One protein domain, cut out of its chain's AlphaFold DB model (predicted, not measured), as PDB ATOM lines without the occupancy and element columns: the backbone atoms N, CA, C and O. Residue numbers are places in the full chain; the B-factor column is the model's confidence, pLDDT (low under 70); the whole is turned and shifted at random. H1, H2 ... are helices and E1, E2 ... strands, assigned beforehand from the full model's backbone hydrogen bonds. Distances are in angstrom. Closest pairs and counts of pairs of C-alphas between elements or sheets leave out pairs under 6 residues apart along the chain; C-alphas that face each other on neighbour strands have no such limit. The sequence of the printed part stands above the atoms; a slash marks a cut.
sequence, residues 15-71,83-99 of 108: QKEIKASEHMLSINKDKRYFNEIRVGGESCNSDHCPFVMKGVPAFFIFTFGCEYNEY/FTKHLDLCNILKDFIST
ATOM      1  N   GLN A  15      25.673 -23.280 -24.739       97.12
ATOM      2  CA  GLN A  15      25.412 -23.740 -26.113       97.12
ATOM      3  C   GLN A  15      25.272 -22.590 -27.127       97.12
ATOM      4  O   GLN A  15      25.508 -22.807 -28.313       97.12
ATOM      5  N   LYS A  16      24.910 -21.376 -26.681       95.75
ATOM      6  CA  LYS A  16      24.937 -20.172 -27.527       95.75
ATOM      7  C   LYS A  16      26.297 -19.487 -27.510       95.75
ATOM      8  O   LYS A  16      26.758 -19.015 -28.545       95.75
ATOM      9  N   GLU A  17      26.973 -19.493 -26.366       96.75
ATOM     10  CA  GLU A  17      28.316 -18.934 -26.194       96.75
ATOM     11  C   GLU A  17      29.413 -19.945 -26.583       96.75
ATOM     12  O   GLU A  17      30.293 -20.268 -25.783       96.75
ATOM     13  N   ILE A  18      29.366 -20.462 -27.820       96.38
ATOM     14  CA  ILE A  18      30.203 -21.588 -28.288       96.38
ATOM     15  C   ILE A  18      31.694 -21.310 -28.073       96.38
ATOM     16  O   ILE A  18      32.377 -22.090 -27.414       96.38
ATOM     17  N   LYS A  19      32.188 -20.159 -28.550       96.38
ATOM     18  CA  LYS A  19      33.609 -19.791 -28.440       96.38
ATOM     19  C   LYS A  19      34.083 -19.749 -26.984       96.38
ATOM     20  O   LYS A  19      35.195 -20.174 -26.684       96.38
ATOM     21  N   ALA A  20      33.259 -19.221 -26.080       96.81
ATOM     22  CA  ALA A  20      33.601 -19.158 -24.665       96.81
ATOM     23  C   ALA A  20      33.568 -20.542 -24.006       96.81
ATOM     24  O   ALA A  20      34.472 -20.883 -23.245       96.81
ATOM     25  N   SER A  21      32.558 -21.351 -24.325       97.94
ATOM     26  CA  SER A  21      32.420 -22.711 -23.803       97.94
ATOM     27  C   SER A  21      33.570 -23.611 -24.250       97.94
ATOM     28  O   SER A  21      34.164 -24.298 -23.422       97.94
ATOM     29  N   GLU A  22      33.945 -23.570 -25.529       98.00
ATOM     30  CA  GLU A  22      35.093 -24.312 -26.064       98.00
ATOM     31  C   GLU A  22      36.404 -23.886 -25.399       98.00
ATOM     32  O   GLU A  22      37.213 -24.735 -25.022       98.00
ATOM     33  N   HIS A  23      36.588 -22.581 -25.179       97.94
ATOM     34  CA  HIS A  23      37.759 -22.055 -24.476       97.94
ATOM     35  C   HIS A  23      37.836 -22.559 -23.029       97.94
ATOM     36  O   HIS A  23      38.880 -23.037 -22.586       97.94
ATOM     37  N   MET A  24      36.712 -22.536 -22.306       98.12
ATOM     38  CA  MET A  24      36.617 -23.070 -20.943       98.12
ATOM     39  C   MET A  24      36.929 -24.576 -20.893       98.12
ATOM     40  O   MET A  24      37.669 -25.034 -20.018       98.12
ATOM     41  N   LEU A  25      36.403 -25.350 -21.849       98.50
ATOM     42  CA  LEU A  25      36.679 -26.784 -21.971       98.50
ATOM     43  C   LEU A  25      38.157 -27.055 -22.268       98.50
ATOM     44  O   LEU A  25      38.722 -27.982 -21.690       98.50
ATOM     45  N   SER A  26      38.795 -26.243 -23.115       98.50
ATOM     46  CA  SER A  26      40.227 -26.357 -23.413       98.50
ATOM     47  C   SER A  26      41.079 -26.126 -22.168       98.50
ATOM     48  O   SER A  26      41.922 -26.962 -21.847       98.50
ATOM     49  N   ILE A  27      40.813 -25.054 -21.411       98.50
ATOM     50  CA  ILE A  27      41.528 -24.780 -20.153       98.50
ATOM     51  C   ILE A  27      41.395 -25.973 -19.202       98.50
ATOM     52  O   ILE A  27      42.385 -26.428 -18.629       98.50
ATOM     53  N   ASN A  28      40.186 -26.520 -19.049       98.56
ATOM     54  CA  ASN A  28      39.968 -27.645 -18.148       98.56
ATOM     55  C   ASN A  28      40.591 -28.953 -18.648       98.56
ATOM     56  O   ASN A  28      41.043 -29.754 -17.837       98.56
ATOM     57  N   LYS A  29      40.660 -29.175 -19.964       98.44
ATOM     58  CA  LYS A  29      41.365 -30.323 -20.547       98.44
ATOM     59  C   LYS A  29      42.856 -30.294 -20.197       98.44
ATOM     60  O   LYS A  29      43.422 -31.334 -19.856       98.44
ATOM     61  N   ASP A  30      43.460 -29.110 -20.226       98.25
ATOM     62  CA  ASP A  30      44.890 -28.930 -19.976       98.25
ATOM     63  C   ASP A  30      45.224 -28.936 -18.478       98.25
ATOM     64  O   ASP A  30      46.178 -29.588 -18.049       98.25
ATOM     65  N   LYS A  31      44.431 -28.226 -17.668       98.38
ATOM     66  CA  LYS A  31      44.703 -27.995 -16.238       98.38
ATOM     67  C   LYS A  31      43.981 -28.952 -15.293       98.38
ATOM     68  O   LYS A  31      44.424 -29.124 -14.163       98.38
ATOM     69  N   ARG A  32      42.901 -29.591 -15.754       98.19
ATOM     70  CA  ARG A  32      42.080 -30.562 -15.004       98.19
ATOM     71  C   ARG A  32      41.538 -30.022 -13.674       98.19
ATOM     72  O   ARG A  32      41.527 -30.734 -12.674       98.19
ATOM     73  N   TYR A  33      41.070 -28.772 -13.665       98.56
ATOM     74  CA  TYR A  33      40.482 -28.135 -12.480       98.56
ATOM     75  C   TYR A  33      39.220 -28.867 -11.990       98.56
ATOM     76  O   TYR A  33      39.063 -29.125 -10.796       98.56
ATOM     77  N   PHE A  34      38.341 -29.264 -12.911       98.50
ATOM     78  CA  PHE A  34      37.083 -29.953 -12.620       98.50
ATOM     79  C   PHE A  34      36.986 -31.298 -13.334       98.50
ATOM     80  O   PHE A  34      37.449 -31.453 -14.465       98.50
ATOM     81  N   ASN A  35      36.311 -32.249 -12.686       96.88
ATOM     82  CA  ASN A  35      36.016 -33.566 -13.256       96.88
ATOM     83  C   ASN A  35      35.044 -33.471 -14.440       96.88
ATOM     84  O   ASN A  35      35.151 -34.228 -15.399       96.88
ATOM     85  N   GLU A  36      34.100 -32.533 -14.367       98.31
ATOM     86  CA  GLU A  36      33.056 -32.350 -15.365       98.31
ATOM     87  C   GLU A  36      32.761 -30.855 -15.569       98.31
ATOM     88  O   GLU A  36      32.682 -30.076 -14.613       98.31
ATOM     89  N   ILE A  37      32.571 -30.466 -16.831       98.56
ATOM     90  CA  ILE A  37      31.994 -29.178 -17.219       98.56
ATOM     91  C   ILE A  37      30.751 -29.462 -18.055       98.56
ATOM     92  O   ILE A  37      30.848 -29.999 -19.158       98.56
ATOM     93  N   ARG A  38      29.577 -29.090 -17.541       98.50
ATOM     94  CA  ARG A  38      28.302 -29.240 -18.253       98.50
ATOM     95  C   ARG A  38      28.008 -27.993 -19.068       98.50
ATOM     96  O   ARG A  38      27.894 -26.907 -18.506       98.50
ATOM     97  N   VAL A  39      27.829 -28.148 -20.375       98.50
ATOM     98  CA  VAL A  39      27.445 -27.045 -21.265       98.50
ATOM     99  C   VAL A  39      25.932 -27.079 -21.470       98.50
ATOM    100  O   VAL A  39      25.399 -27.921 -22.195       98.50
ATOM    101  N   GLY A  40      25.235 -26.181 -20.778       97.12
ATOM    102  CA  GLY A  40      23.783 -26.070 -20.810       97.12
ATOM    103  C   GLY A  40      23.276 -25.167 -21.933       97.12
ATOM    104  O   GLY A  40      23.980 -24.276 -22.415       97.12
ATOM    105  N   GLY A  41      22.022 -25.392 -22.321       96.25
ATOM    106  CA  GLY A  41      21.270 -24.472 -23.170       96.25
ATOM    107  C   GLY A  41      20.887 -23.183 -22.438       96.25
ATOM    108  O   GLY A  41      21.297 -22.925 -21.303       96.25
ATOM    109  N   GLU A  42      20.078 -22.366 -23.101       93.88
ATOM    110  CA  GLU A  42      19.500 -21.161 -22.513       93.88
ATOM    111  C   GLU A  42      18.562 -21.484 -21.350       93.88
ATOM    112  O   GLU A  42      17.704 -22.363 -21.437       93.88
ATOM    113  N   SER A  43      18.691 -20.730 -20.262       95.62
ATOM    114  CA  SER A  43      17.728 -20.738 -19.169       95.62
ATOM    115  C   SER A  43      17.773 -19.403 -18.439       95.62
ATOM    116  O   SER A  43      18.844 -18.922 -18.087       95.62
ATOM    117  N   CYS A  44      16.612 -18.803 -18.179       94.81
ATOM    118  CA  CYS A  44      16.514 -17.548 -17.437       94.81
ATOM    119  C   CYS A  44      16.491 -17.806 -15.920       94.81
ATOM    120  O   CYS A  44      15.502 -17.541 -15.245       94.81
ATOM    121  N   ASN A  45      17.562 -18.400 -15.391       93.12
ATOM    122  CA  ASN A  45      17.647 -18.872 -14.001       93.12
ATOM    123  C   ASN A  45      18.670 -18.108 -13.140       93.12
ATOM    124  O   ASN A  45      18.969 -18.528 -12.023       93.12
ATOM    125  N   SER A  46      19.232 -17.014 -13.659       95.75
ATOM    126  CA  SER A  46      20.145 -16.126 -12.932       95.75
ATOM    127  C   SER A  46      20.290 -14.780 -13.656       95.75
ATOM    128  O   SER A  46      19.745 -14.587 -14.748       95.75
ATOM    129  N   ASP A  47      21.086 -13.877 -13.089       96.56
ATOM    130  CA  ASP A  47      21.208 -12.464 -13.475       96.56
ATOM    131  C   ASP A  47      21.741 -12.228 -14.894       96.56
ATOM    132  O   ASP A  47      21.579 -11.143 -15.440       96.56
ATOM    133  N   HIS A  48      22.345 -13.236 -15.529       95.75
ATOM    134  CA  HIS A  48      22.780 -13.152 -16.926       95.75
ATOM    135  C   HIS A  48      21.618 -12.910 -17.910       95.75
ATOM    136  O   HIS A  48      21.820 -12.334 -18.977       95.75
ATOM    137  N   CYS A  49      20.396 -13.325 -17.572       96.69
ATOM    138  CA  CYS A  49      19.290 -13.382 -18.525       96.69
ATOM    139  C   CYS A  49      18.898 -12.013 -19.129       96.69
ATOM    140  O   CYS A  49      18.846 -11.912 -20.357       96.69
ATOM    141  N   PRO A  50      18.701 -10.925 -18.351       97.38
ATOM    142  CA  PRO A  50      18.449  -9.594 -18.915       97.38
ATOM    143  C   PRO A  50      19.540  -9.075 -19.858       97.38
ATOM    144  O   PRO A  50      19.239  -8.292 -20.760       97.38
ATOM    145  N   PHE A  51      20.792  -9.500 -19.667       97.12
ATOM    146  CA  PHE A  51      21.915  -9.139 -20.536       97.12
ATOM    147  C   PHE A  51      21.838  -9.902 -21.859       97.12
ATOM    148  O   PHE A  51      21.847  -9.278 -22.922       97.12
ATOM    149  N   VAL A  52      21.648 -11.223 -21.793       96.44
ATOM    150  CA  VAL A  52      21.487 -12.085 -22.976       96.44
ATOM    151  C   VAL A  52      20.301 -11.632 -23.830       96.44
ATOM    152  O   VAL A  52      20.437 -11.494 -25.044       96.44
ATOM    153  N   MET A  53      19.161 -11.290 -23.215       95.38
ATOM    154  CA  MET A  53      17.982 -10.779 -23.934       95.38
ATOM    155  C   MET A  53      18.237  -9.461 -24.679       95.38
ATOM    156  O   MET A  53      17.548  -9.160 -25.650       95.38
ATOM    157  N   LYS A  54      19.226  -8.671 -24.244       97.25
ATOM    158  CA  LYS A  54      19.650  -7.427 -24.903       97.25
ATOM    159  C   LYS A  54      20.828  -7.628 -25.863       97.25
ATOM    160  O   LYS A  54      21.389  -6.647 -26.342       97.25
ATOM    161  N   GLY A  55      21.207  -8.876 -26.141       95.12
ATOM    162  CA  GLY A  55      22.304  -9.216 -27.046       95.12
ATOM    163  C   GLY A  55      23.700  -9.041 -26.445       95.12
ATOM    164  O   GLY A  55      24.676  -9.055 -27.190       95.12
ATOM    165  N   VAL A  56      23.822  -8.870 -25.125       96.56
ATOM    166  CA  VAL A  56      25.123  -8.859 -24.446       96.56
ATOM    167  C   VAL A  56      25.565 -10.312 -24.221       96.56
ATOM    168  O   VAL A  56      24.841 -11.041 -23.538       96.56
ATOM    169  N   PRO A  57      26.729 -10.741 -24.748       94.69
ATOM    170  CA  PRO A  57      27.218 -12.104 -24.556       94.69
ATOM    171  C   PRO A  57      27.455 -12.415 -23.078       94.69
ATOM    172  O   PRO A  57      28.162 -11.672 -22.392       94.69
ATOM    173  N   ALA A  58      26.868 -13.502 -22.582       96.00
ATOM    174  CA  ALA A  58      26.998 -13.912 -21.185       96.00
ATOM    175  C   ALA A  58      26.595 -15.378 -20.986       96.00
ATOM    176  O   ALA A  58      25.636 -15.855 -21.580       96.00
ATOM    177  N   PHE A  59      27.264 -16.074 -20.072       95.56
ATOM    178  CA  PHE A  59      26.826 -17.371 -19.560       95.56
ATOM    179  C   PHE A  59      26.925 -17.377 -18.035       95.56
ATOM    180  O   PHE A  59      27.780 -16.712 -17.448       95.56
ATOM    181  N   PHE A  60      26.025 -18.107 -17.384       97.12
ATOM    182  CA  PHE A  60      25.994 -18.228 -15.929       97.12
ATOM    183  C   PHE A  60      26.706 -19.504 -15.485       97.12
ATOM    184  O   PHE A  60      26.410 -20.591 -15.979       97.12
ATOM    185  N   ILE A  61      27.633 -19.363 -14.535       97.69
ATOM    186  CA  ILE A  61      28.409 -20.473 -13.983       97.69
ATOM    187  C   ILE A  61      27.919 -20.802 -12.574       97.69
ATOM    188  O   ILE A  61      27.788 -19.919 -11.722       97.69
ATOM    189  N   PHE A  62      27.714 -22.086 -12.301       97.12
ATOM    190  CA  PHE A  62      27.544 -22.587 -10.940       97.12
ATOM    191  C   PHE A  62      28.282 -23.907 -10.748       97.12
ATOM    192  O   PHE A  62      28.488 -24.668 -11.692       97.12
ATOM    193  N   THR A  63      28.681 -24.179  -9.513       97.19
ATOM    194  CA  THR A  63      29.302 -25.451  -9.128       97.19
ATOM    195  C   THR A  63      28.242 -26.466  -8.719       97.19
ATOM    196  O   THR A  63      27.245 -26.082  -8.107       97.19
ATOM    197  N   PHE A  64      28.495 -27.754  -8.927       96.62
ATOM    198  CA  PHE A  64      27.668 -28.832  -8.384       96.62
ATOM    199  C   PHE A  64      28.524 -29.910  -7.705       96.62
ATOM    200  O   PHE A  64      29.733 -30.011  -7.923       96.62
ATOM    201  N   GLY A  65      27.894 -30.717  -6.858       94.56
ATOM    202  CA  GLY A  65      28.520 -31.768  -6.058       94.56
ATOM    203  C   GLY A  65      27.547 -32.242  -4.983       94.56
ATOM    204  O   GLY A  65      26.464 -31.682  -4.874       94.56
ATOM    205  N   CYS A  66      27.914 -33.271  -4.219       91.88
ATOM    206  CA  CYS A  66      27.062 -33.829  -3.163       91.88
ATOM    207  C   CYS A  66      27.554 -33.536  -1.735       91.88
ATOM    208  O   CYS A  66      26.851 -33.873  -0.788       91.88
ATOM    209  N   GLU A  67      28.732 -32.925  -1.574       94.75
ATOM    210  CA  GLU A  67      29.362 -32.692  -0.263       94.75
ATOM    211  C   GLU A  67      28.627 -31.653   0.591       94.75
ATOM    212  O   GLU A  67      28.667 -31.722   1.814       94.75
ATOM    213  N   TYR A  68      27.970 -30.683  -0.049       93.94
ATOM    214  CA  TYR A  68      27.198 -29.642   0.618       93.94
ATOM    215  C   TYR A  68      26.070 -29.183  -0.306       93.94
ATOM    216  O   TYR A  68      26.333 -28.596  -1.356       93.94
ATOM    217  N   ASN A  69      24.826 -29.482   0.072       91.62
ATOM    218  CA  ASN A  69      23.635 -29.256  -0.762       91.62
ATOM    219  C   ASN A  69      22.678 -28.221  -0.162       91.62
ATOM    220  O   ASN A  69      21.530 -28.123  -0.594       91.62
ATOM    221  N   GLU A  70      23.131 -27.464   0.838       94.19
ATOM    222  CA  GLU A  70      22.312 -26.421   1.441       94.19
ATOM    223  C   GLU A  70      22.164 -25.265   0.446       94.19
ATOM    224  O   GLU A  70      23.107 -24.533   0.158       94.19
ATOM    225  N   TYR A  71      20.967 -25.139  -0.124       91.94
ATOM    226  CA  TYR A  71      20.572 -24.072  -1.037       91.94
ATOM    227  C   TYR A  71      19.148 -23.647  -0.696       91.94
ATOM    228  O   TYR A  71      18.271 -24.500  -0.574       91.94
ATOM    229  N   PHE A  83      35.895 -26.467   1.154       95.88
ATOM    230  CA  PHE A  83      36.454 -25.672   0.055       95.88
ATOM    231  C   PHE A  83      37.067 -26.524  -1.070       95.88
ATOM    232  O   PHE A  83      37.951 -26.052  -1.785       95.88
ATOM    233  N   THR A  84      36.587 -27.759  -1.246       96.81
ATOM    234  CA  THR A  84      37.142 -28.808  -2.123       96.81
ATOM    235  C   THR A  84      37.636 -28.304  -3.481       96.81
ATOM    236  O   THR A  84      38.780 -28.566  -3.843       96.81
ATOM    237  N   LYS A  85      36.808 -27.558  -4.228       97.81
ATOM    238  CA  LYS A  85      37.161 -26.984  -5.539       97.81
ATOM    239  C   LYS A  85      37.171 -25.459  -5.565       97.81
ATOM    240  O   LYS A  85      37.121 -24.860  -6.635       97.81
ATOM    241  N   HIS A  86      37.268 -24.808  -4.405       96.94
ATOM    242  CA  HIS A  86      37.252 -23.346  -4.337       96.94
ATOM    243  C   HIS A  86      38.428 -22.720  -5.102       96.94
ATOM    244  O   HIS A  86      38.225 -21.858  -5.955       96.94
ATOM    245  N   LEU A  87      39.656 -23.194  -4.854       98.31
ATOM    246  CA  LEU A  87      40.839 -22.692  -5.560       98.31
ATOM    247  C   LEU A  87      40.808 -23.037  -7.053       98.31
ATOM    248  O   LEU A  87      41.175 -22.200  -7.872       98.31
ATOM    249  N   ASP A  88      40.316 -24.224  -7.407       98.56
ATOM    250  CA  ASP A  88      40.154 -24.653  -8.798       98.56
ATOM    251  C   ASP A  88      39.156 -23.759  -9.554       98.56
ATOM    252  O   ASP A  88      39.435 -23.340 -10.678       98.56
ATOM    253  N   LEU A  89      38.044 -23.368  -8.913       98.31
ATOM    254  CA  LEU A  89      37.106 -22.382  -9.455       98.31
ATOM    255  C   LEU A  89      37.788 -21.029  -9.682       98.31
ATOM    256  O   LEU A  89      37.648 -20.430 -10.746       98.31
ATOM    257  N   CYS A  90      38.548 -20.535  -8.703       98.25
ATOM    258  CA  CYS A  90      39.271 -19.276  -8.859       98.25
ATOM    259  C   CYS A  90      40.308 -19.344  -9.988       98.25
ATOM    260  O   CYS A  90      40.455 -18.383 -10.743       98.25
ATOM    261  N   ASN A  91      41.030 -20.456 -10.106       98.62
ATOM    262  CA  ASN A  91      42.098 -20.618 -11.085       98.62
ATOM    263  C   ASN A  91      41.556 -20.761 -12.507       98.62
ATOM    264  O   ASN A  91      42.061 -20.081 -13.396       98.62
ATOM    265  N   ILE A  92      40.486 -21.535 -12.726       98.50
ATOM    266  CA  ILE A  92      39.893 -21.639 -14.065       98.50
ATOM    267  C   ILE A  92      39.337 -20.292 -14.545       98.50
ATOM    268  O   ILE A  92      39.482 -19.953 -15.716       98.50
ATOM    269  N   LEU A  93      38.759 -19.484 -13.646       97.69
ATOM    270  CA  LEU A  93      38.270 -18.145 -13.982       97.69
ATOM    271  C   LEU A  93      39.418 -17.187 -14.315       97.69
ATOM    272  O   LEU A  93      39.313 -16.425 -15.275       97.69
ATOM    273  N   LYS A  94      40.524 -17.236 -13.560       97.94
ATOM    274  CA  LYS A  94      41.739 -16.464 -13.866       97.94
ATOM    275  C   LYS A  94      42.311 -16.852 -15.224       97.94
ATOM    276  O   LYS A  94      42.575 -15.971 -16.040       97.94
ATOM    277  N   ASP A  95      42.455 -18.149 -15.483       98.00
ATOM    278  CA  ASP A  95      42.950 -18.657 -16.759       98.00
ATOM    279  C   ASP A  95      42.027 -18.217 -17.897       98.00
ATOM    280  O   ASP A  95      42.510 -17.658 -18.880       98.00
ATOM    281  N   PHE A  96      40.706 -18.344 -17.730       97.38
ATOM    282  CA  PHE A  96      39.723 -17.879 -18.706       97.38
ATOM    283  C   PHE A  96      39.891 -16.388 -18.997       97.38
ATOM    284  O   PHE A  96      40.125 -16.022 -20.142       97.38
ATOM    285  N   ILE A  97      39.862 -15.522 -17.981       95.81
ATOM    286  CA  ILE A  97      39.992 -14.065 -18.159       95.81
ATOM    287  C   ILE A  97      41.338 -13.695 -18.799       95.81
ATOM    288  O   ILE A  97      41.391 -12.825 -19.665       95.81
ATOM    289  N   SER A  98      42.424 -14.357 -18.397       95.75
ATOM    290  CA  SER A  98      43.778 -14.062 -18.882       95.75
ATOM    291  C   SER A  98      44.067 -14.556 -20.299       95.75
ATOM    292  O   SER A  98      45.077 -14.172 -20.876       95.75
ATOM    293  N   THR A  99      43.225 -15.414 -20.870       95.19
ATOM    294  CA  THR A  99      43.477 -16.009 -22.193       95.19
ATOM    295  C   THR A  99      42.327 -15.800 -23.172       95.19
ATOM    296  O   THR A  99      42.524 -15.881 -24.385       95.19
TER     297      THR A  99
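AT A GLANCE: This is residues 15 to 71 and 83 to 99 of the 108 residues of the protein "Zn-dependent exopeptidase M28" of Bacteroidales bacterium (UniProt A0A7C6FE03). Two helices, H1 and H3, cross steeply where they touch, and two short strands, E1 and E2, pass near each other without forming a sheet between them. A very short helix, H2, sits away from both long helices, in the stretch that turns from E1 to E2. The flat outline spans 35 by 33 by 17 A, and the whole is only just compact, close to loose, with a radius of gyration of the C-alphas of 13.3 A. The printed part has 74 residues, with three named helices and two named strands in the order H1, E1, H2, E2, H3; the class is mostly helix.

HOW THE PARTS SIT: H1, residues 18 to 31, is followed after a tight link of 5 residues by strand E1, residues 37 to 39. The closest C-alphas of the two are those of Ser 21 and Val 39, 7.1 A apart. A short link of 9 residues leads on to H2, residues 49 to 53, which touches no helix and is apart from E1. Strand E2, residues 60 to 64, comes after a short link of 6 residues and is apart from H2. E1 and E2 are near each other, with 8 pairs of C-alphas within 10 A and no pair within 8 A; each pairs with no named strand. H3, residues 86 to 99, touches H1, and the closest C-alphas are those of Met 24 and Phe 96, 6.4 A apart. H1 touches H3 with residues 23 to 28 alone, and H3 touches H1 with residues 92 to 96 alone. The two run opposite ways at a steep tilt of 58 degrees. E2 and H3 are only just apart, with their closest C-alphas 8.4 A from each other. In H1, H2 and H3 every O i to N i+4 pair is within hydrogen-bond range.

IN THESE COORDINATES: H1 begins at C-alpha 18, at (30.203, -21.588, -28.288), and measures 19.9 A from first to last C-alpha. E1, from Ile 37 to Val 39, measures 6.5 A, and H2, from Cys 49 to Met 53, measures 6.1 A. E2 begins at C-alpha 60, at (25.994, -18.228, -15.929), and measures 13.1 A. H3 measures 20.3 A and ends at C-alpha 99, at (43.477, -16.009, -22.193).

THE WHOLE: The two C-alphas farthest apart, those of Lys 54 and Glu 67, are 36.6 A from each other. Residues 72 to 82 are cut out, and C-alphas 71 and 83 are 16.0 A apart across the cut. The link from E2 to H3 runs across this cut; of the links that are printed whole, none is long. The mean pLDDT of the printed part is 96.7, and no printed residue is under 70.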